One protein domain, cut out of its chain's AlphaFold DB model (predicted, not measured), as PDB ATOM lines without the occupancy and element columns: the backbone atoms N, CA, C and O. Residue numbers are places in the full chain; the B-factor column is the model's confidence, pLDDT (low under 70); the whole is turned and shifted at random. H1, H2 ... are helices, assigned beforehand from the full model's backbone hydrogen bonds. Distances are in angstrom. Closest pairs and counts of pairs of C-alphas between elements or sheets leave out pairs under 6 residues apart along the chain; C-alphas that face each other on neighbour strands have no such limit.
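This is residues 30 to 83 of the 186 residues of an uncharacterized protein of Marinococcus halophilus (UniProt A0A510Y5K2). Two helices, H1 and H3, run side by side the same way, with the short H2 near where both begin, and a large loop, residues 46 to 66, folds back from the end of H1 to H2. The printed part has 54 residues with three named helices, in the order H1, H2, H3, and no named strand; the class is all helix, with under half of the residues, 24, in named elements. It is compact, with a radius of gyration of the C-alphas of 9.7 A, and spans 25 by 22 by 20 A.

H1, residues 36 to 45, touches H2, residues 67 to 70; their closest C-alphas, of Gly 36 and Thr 70, are 4.3 A apart. H1 and H3, residues 74 to 83, are close but not clearly touching, the closest C-alphas being those of Leu 40 and Phe 77 at 7.2 A. They run the same way at a shallow tilt of 13 degrees. H2 and H3 meet only through their link. In H1 and H3 every O i to N i+4 pair is within hydrogen-bond range; H2 is too short for such a pair, and its 1 O i to N i+3 pair is within range.

H1 begins at C-alpha 36 (233.165, 194.046, 219.068) and is 14.0 A long. H2 is 4.8 A long. H3 is 14.1 A long and ends at C-alpha 83 (239.288, 210.226, 225.034).

The two C-alphas farthest apart, of Ser 31 and Glu 82, are 26.7 A apart. The link from H1 to H2 is long, and that from H2 to H3 is tight. The printed part has no cut; residue 83 has pLDDT under 70.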
ATOM      1  N   CYS A  30     226.287 190.337 226.139       94.56
ATOM      2  CA  CYS A  30     227.259 190.105 225.059       94.56
ATOM      3  C   CYS A  30     226.725 189.273 223.874       94.56
ATOM      4  O   CYS A  30     227.283 189.332 222.784       94.56
ATOM      5  N   SER A  31     225.655 188.491 224.061       94.88
ATOM      6  CA  SER A  31     224.998 187.735 222.986       94.88
ATOM      7  C   SER A  31     224.095 188.566 222.071       94.88
ATOM      8  O   SER A  31     223.671 188.048 221.036       94.88
ATOM      9  N   ASP A  32     223.758 189.794 222.461       95.50
ATOM     10  CA  ASP A  32     222.916 190.701 221.676       95.50
ATOM     11  C   ASP A  32     223.712 191.428 220.584       95.50
ATOM     12  O   ASP A  32     223.133 191.891 219.600       95.50
ATOM     13  N   PHE A  33     225.041 191.429 220.703       95.44
ATOM     14  CA  PHE A  33     225.963 192.027 219.746       95.44
ATOM     15  C   PHE A  33     226.519 190.990 218.772       95.44
ATOM     16  O   PHE A  33     226.760 189.828 219.113       95.44
ATOM     17  N   SER A  34     226.743 191.417 217.531       95.50
ATOM     18  CA  SER A  34     227.315 190.547 216.493       95.50
ATOM     19  C   SER A  34     228.841 190.625 216.410       95.50
ATOM     20  O   SER A  34     229.476 189.672 215.952       95.50
ATOM     21  N   ASP A  35     229.425 191.752 216.822       95.00
ATOM     22  CA  ASP A  35     230.855 192.041 216.742       95.00
ATOM     23  C   ASP A  35     231.294 193.079 217.789       95.00
ATOM     24  O   ASP A  35     230.473 193.798 218.357       95.00
ATOM     25  N   GLY A  36     232.602 193.146 218.058       94.50
ATOM     26  CA  GLY A  36     233.165 194.046 219.068       94.50
ATOM     27  C   GLY A  36     233.058 195.534 218.726       94.50
ATOM     28  O   GLY A  36     233.098 196.361 219.631       94.50
ATOM     29  N   GLN A  37     232.880 195.906 217.454       95.19
ATOM     30  CA  GLN A  37     232.665 197.306 217.081       95.19
ATOM     31  C   GLN A  37     231.276 197.790 217.503       95.19
ATOM     32  O   GLN A  37     231.129 198.945 217.896       95.19
ATOM     33  N   GLU A  38     230.266 196.919 217.438       95.56
ATOM     34  CA  GLU A  38     228.932 197.201 217.972       95.56
ATOM     35  C   GLU A  38     228.972 197.386 219.495       95.56
ATOM     36  O   GLU A  38     228.409 198.354 220.002       95.56
ATOM     37  N   VAL A  39     229.720 196.524 220.197       95.62
ATOM     38  CA  VAL A  39     229.950 196.631 221.649       95.62
ATOM     39  C   VAL A  39     230.622 197.957 221.997       95.62
ATOM     40  O   VAL A  39     230.135 198.670 222.868       95.62
ATOM     41  N   LEU A  40     231.702 198.323 221.299       94.06
ATOM     42  CA  LEU A  40     232.400 199.591 221.523       94.06
ATOM     43  C   LEU A  40     231.475 200.790 221.299       94.06
ATOM     44  O   LEU A  40     231.413 201.680 222.140       94.06
ATOM     45  N   ALA A  41     230.720 200.805 220.197       94.69
ATOM     46  CA  ALA A  41     229.800 201.900 219.905       94.69
ATOM     47  C   ALA A  41     228.700 202.025 220.968       94.69
ATOM     48  O   ALA A  41     228.363 203.136 221.366       94.69
ATOM     49  N   PHE A  42     228.148 200.900 221.431       94.12
ATOM     50  CA  PHE A  42     227.164 200.886 222.509       94.12
ATOM     51  C   PHE A  42     227.763 201.379 223.831       94.12
ATOM     52  O   PHE A  42     227.152 202.193 224.524       94.12
ATOM     53  N   TRP A  43     228.969 200.927 224.157       93.81
ATOM     54  CA  TRP A  43     229.680 201.313 225.367       93.81
ATOM     55  C   TRP A  43     229.995 202.812 225.405       93.81
ATOM     56  O   TRP A  43     229.705 203.481 226.395       93.81
ATOM     57  N   GLU A  44     230.509 203.363 224.303       92.31
ATOM     58  CA  GLU A  44     230.796 204.793 224.166       92.31
ATOM     59  C   GLU A  44     229.521 205.652 224.157       92.31
ATOM     60  O   GLU A  44     229.471 206.673 224.845       92.31
ATOM     61  N   ASP A  45     228.474 205.259 223.418       94.31
ATOM     62  CA  ASP A  45     227.228 206.044 223.300       94.31
ATOM     63  C   ASP A  45     226.493 206.171 224.641       94.31
ATOM     64  O   ASP A  45     225.892 207.209 224.936       94.31
ATOM     65  N   ASN A  46     226.585 205.138 225.482       92.12
ATOM     66  CA  ASN A  46     226.005 205.139 226.822       92.12
ATOM     67  C   ASN A  46     226.973 205.611 227.910       92.12
ATOM     68  O   ASN A  46     226.566 205.751 229.064       92.12
ATOM     69  N   ASN A  47     228.213 205.935 227.537       91.12
ATOM     70  CA  ASN A  47     229.234 206.453 228.438       91.12
ATOM     71  C   ASN A  47     229.592 205.468 229.572       91.12
ATOM     72  O   ASN A  47     229.891 205.898 230.689       91.12
ATOM     73  N   TYR A  48     229.540 204.169 229.269       91.94
ATOM     74  CA  TYR A  48     229.813 203.093 230.215       91.94
ATOM     75  C   TYR A  48     231.302 202.971 230.541       91.94
ATOM     76  O   TYR A  48     232.175 203.526 229.870       91.94
ATOM     77  N   GLY A  49     231.592 202.275 231.636       90.69
ATOM     78  CA  GLY A  49     232.949 202.079 232.130       90.69
ATOM     79  C   GLY A  49     233.013 201.041 233.253       90.69
ATOM     80  O   GLY A  49     231.973 200.569 233.710       90.69
ATOM     81  N   PRO A  50     234.206 200.776 233.816       89.81
ATOM     82  CA  PRO A  50     234.423 199.752 234.853       89.81
ATOM     83  C   PRO A  50     233.681 200.004 236.176       89.81
ATOM     84  O   PRO A  50     233.761 199.226 237.119       89.81
ATOM     85  N   GLY A  51     233.058 201.174 236.326       89.75
ATOM     86  CA  GLY A  51     232.230 201.522 237.483       89.75
ATOM     87  C   GLY A  51     230.788 201.863 237.120       89.75
ATOM     88  O   GLY A  51     230.009 202.173 238.022       89.75
ATOM     89  N   ASP A  52     230.452 201.841 235.833       91.38
ATOM     90  CA  ASP A  52     229.143 202.188 235.288       91.38
ATOM     91  C   ASP A  52     228.827 201.241 234.129       91.38
ATOM     92  O   ASP A  52     228.880 201.611 232.959       91.38
ATOM     93  N   ASP A  53     228.554 199.990 234.491       92.38
ATOM     94  CA  ASP A  53     228.169 198.916 233.581       92.38
ATOM     95  C   ASP A  53     226.860 198.263 234.067       92.38
ATOM     96  O   ASP A  53     226.868 197.244 234.766       92.38
ATOM     97  N   PRO A  54     225.694 198.870 233.763       92.50
ATOM     98  CA  PRO A  54     224.388 198.352 234.180       92.50
ATOM     99  C   PRO A  54     224.043 196.991 233.570       92.50
ATOM    100  O   PRO A  54     223.191 196.283 234.109       92.50
ATOM    101  N   HIS A  55     224.689 196.668 232.452       92.62
ATOM    102  CA  HIS A  55     224.475 195.482 231.633       92.62
ATOM    103  C   HIS A  55     225.459 194.353 231.959       92.62
ATOM    104  O   HIS A  55     225.308 193.233 231.472       92.62
ATOM    105  N   ASN A  56     226.448 194.625 232.819       93.94
ATOM    106  CA  ASN A  56     227.491 193.682 233.204       93.94
ATOM    107  C   ASN A  56     228.189 193.066 231.965       93.94
ATOM    108  O   ASN A  56     228.432 191.853 231.916       93.94
ATOM    109  N   LEU A  57     228.452 193.893 230.944       94.44
ATOM    110  CA  LEU A  57     229.211 193.523 229.743       94.44
ATOM    111  C   LEU A  57     230.714 193.377 230.040       94.44
ATOM    112  O   LEU A  57     231.375 192.569 229.389       94.44
ATOM    113  N   ASP A  58     231.226 194.114 231.025       94.38
ATOM    114  CA  ASP A  58     232.578 194.080 231.598       94.38
ATOM    115  C   ASP A  58     232.492 193.567 233.049       94.38
ATOM    116  O   ASP A  58     232.537 194.303 234.038       94.38
ATOM    117  N   ALA A  59     232.279 192.258 233.187       93.12
ATOM    118  CA  ALA A  59     231.987 191.641 234.479       93.12
ATOM    119  C   ALA A  59     233.160 191.717 235.477       93.12
ATOM    120  O   ALA A  59     232.951 191.681 236.696       93.12
ATOM    121  N   ASP A  60     234.394 191.765 234.988       93.38
ATOM    122  CA  ASP A  60     235.618 191.849 235.780       93.38
ATOM    123  C   ASP A  60     236.178 193.270 235.911       93.38
ATOM    124  O   ASP A  60     237.025 193.493 236.782       93.38
ATOM    125  N   ASN A  61     235.554 194.247 235.248       93.00
ATOM    126  CA  ASN A  61     235.812 195.682 235.371       93.00
ATOM    127  C   ASN A  61     237.239 196.044 234.946       93.00
ATOM    128  O   ASN A  61     237.921 196.826 235.624       93.00
ATOM    129  N   ASP A  62     237.716 195.436 233.867       91.50
ATOM    130  CA  ASP A  62     239.035 195.700 233.295       91.50
ATOM    131  C   ASP A  62     238.991 196.716 232.142       91.50
ATOM    132  O   ASP A  62     240.032 197.033 231.564       91.50
ATOM    133  N   ASN A  63     237.816 197.310 231.905       90.81
ATOM    134  CA  ASN A  63     237.518 198.221 230.808       90.81
ATOM    135  C   ASN A  63     237.563 197.537 229.436       90.81
ATOM    136  O   ASN A  63     237.835 198.199 228.438       90.81
ATOM    137  N   LEU A  64     237.300 196.232 229.370       93.38
ATOM    138  CA  LEU A  64     237.204 195.481 228.128       93.38
ATOM    139  C   LEU A  64     235.914 194.641 228.102       93.38
ATOM    140  O   LEU A  64     235.922 193.438 228.358       93.38
ATOM    141  N   PRO A  65     234.766 195.237 227.734       95.06
ATOM    142  CA  PRO A  65     233.508 194.513 227.699       95.06
ATOM    143  C   PRO A  65     233.513 193.437 226.620       95.06
ATOM    144  O   PRO A  65     234.061 193.604 225.525       95.06
ATOM    145  N   CYS A  66     232.805 192.349 226.917       95.25
ATOM    146  CA  CYS A  66     232.569 191.241 226.003       95.25
ATOM    147  C   CYS A  66     233.846 190.752 225.307       95.25
ATOM    148  O   CYS A  66     233.847 190.622 224.082       95.25
ATOM    149  N   GLU A  67     234.901 190.447 226.072       92.19
ATOM    150  CA  GLU A  67     236.237 190.057 225.580       92.19
ATOM    151  C   GLU A  67     236.217 189.102 224.375       92.19
ATOM    152  O   GLU A  67     236.985 189.275 223.439       92.19
ATOM    153  N   GLY A  68     235.293 188.132 224.331       93.06
ATOM    154  CA  GLY A  68     235.173 187.187 223.208       93.06
ATOM    155  C   GLY A  68     234.764 187.803 221.857       93.06
ATOM    156  O   GLY A  68     234.903 187.148 220.823       93.06
ATOM    157  N   LEU A  69     234.243 189.032 221.843       94.25
ATOM    158  CA  LEU A  69     233.921 189.820 220.644       94.25
ATOM    159  C   LEU A  69     234.921 190.958 220.411       94.25
ATOM    160  O   LEU A  69     235.115 191.371 219.265       94.25
ATOM    161  N   THR A  70     235.537 191.462 221.480       92.94
ATOM    162  CA  THR A  70     236.482 192.587 221.470       92.94
ATOM    163  C   THR A  70     237.949 192.142 221.442       92.94
ATOM    164  O   THR A  70     238.839 192.991 221.500       92.94
ATOM    165  N   GLU A  71     238.230 190.842 221.258       89.12
ATOM    166  CA  GLU A  71     239.591 190.305 221.109       89.12
ATOM    167  C   GLU A  71     240.413 191.124 220.089       89.12
ATOM    168  O   GLU A  71     240.110 191.179 218.893       89.12
ATOM    169  N   GLY A  72     241.488 191.764 220.559       87.19
ATOM    170  CA  GLY A  72     242.378 192.580 219.726       87.19
ATOM    171  C   GLY A  72     241.917 194.021 219.468       87.19
ATOM    172  O   GLY A  72     242.573 194.719 218.694       87.19
ATOM    173  N   MET A  73     240.837 194.475 220.111       89.56
ATOM    174  CA  MET A  73     240.396 195.879 220.142       89.56
ATOM    175  C   MET A  73     240.733 196.586 221.465       89.56
ATOM    176  O   MET A  73     240.343 197.732 221.651       89.56
ATOM    177  N   GLU A  74     241.514 195.942 222.339       89.62
ATOM    178  CA  GLU A  74     241.966 196.463 223.644       89.62
ATOM    179  C   GLU A  74     242.472 197.910 223.545       89.62
ATOM    180  O   GLU A  74     242.043 198.788 224.282       89.62
ATOM    181  N   SER A  75     243.308 198.194 222.541       88.75
ATOM    182  CA  SER A  75     243.878 199.528 222.339       88.75
ATOM    183  C   SER A  75     242.860 200.599 221.938       88.75
ATOM    184  O   SER A  75     243.109 201.780 222.160       88.75
ATOM    185  N   GLU A  76     241.768 200.211 221.276       89.81
ATOM    186  CA  GLU A  76     240.679 201.135 220.926       89.81
ATOM    187  C   GLU A  76     239.870 201.467 222.185       89.81
ATOM    188  O   GLU A  76     239.537 202.622 222.421       89.81
ATOM    189  N   PHE A  77     239.654 200.465 223.040       88.50
ATOM    190  CA  PHE A  77     238.960 200.610 224.315       88.50
ATOM    191  C   PHE A  77     239.740 201.444 225.340       88.50
ATOM    192  O   PHE A  77     239.178 202.333 225.984       88.50
ATOM    193  N   ASP A  78     241.056 201.235 225.425       86.56
ATOM    194  CA  ASP A  78     241.962 202.081 226.210       86.56
ATOM    195  C   ASP A  78     241.936 203.535 225.710       86.56
ATOM    196  O   ASP A  78     241.869 204.478 226.500       86.56
ATOM    197  N   ALA A  79     241.952 203.734 224.388       85.75
ATOM    198  CA  ALA A  79     241.890 205.067 223.796       85.75
ATOM    199  C   ALA A  79     240.538 205.756 224.044       85.75
ATOM    200  O   ALA A  79     240.512 206.963 224.285       85.75
ATOM    201  N   ALA A  80     239.431 205.010 224.022       79.69
ATOM    202  CA  ALA A  80     238.092 205.512 224.325       79.69
ATOM    203  C   ALA A  80     237.957 205.965 225.790       79.69
ATOM    204  O   ALA A  80     237.350 207.006 226.069       79.69
ATOM    205  N   ALA A  81     238.586 205.237 226.719       77.69
ATOM    206  CA  ALA A  81     238.646 205.625 228.126       77.69
ATOM    207  C   ALA A  81     239.462 206.904 228.355       77.69
ATOM    208  O   ALA A  81     239.054 207.753 229.143       77.69
ATOM    209  N   GLU A  82     240.577 207.094 227.639       73.81
ATOM    210  CA  GLU A  82     241.354 208.340 227.724       73.81
ATOM    211  C   GLU A  82     240.700 209.515 226.965       73.81
ATOM    212  O   GLU A  82     240.876 210.674 227.342       73.81
ATOM    213  N   GLY A  83     239.933 209.234 225.906       62.56
ATOM    214  CA  GLY A  83     239.288 210.226 225.034       62.56
ATOM    215  C   GLY A  83     237.950 210.780 225.539       62.56
ATOM    216  O   GLY A  83     237.492 211.810 225.051       62.56
TER     217      GLY A  83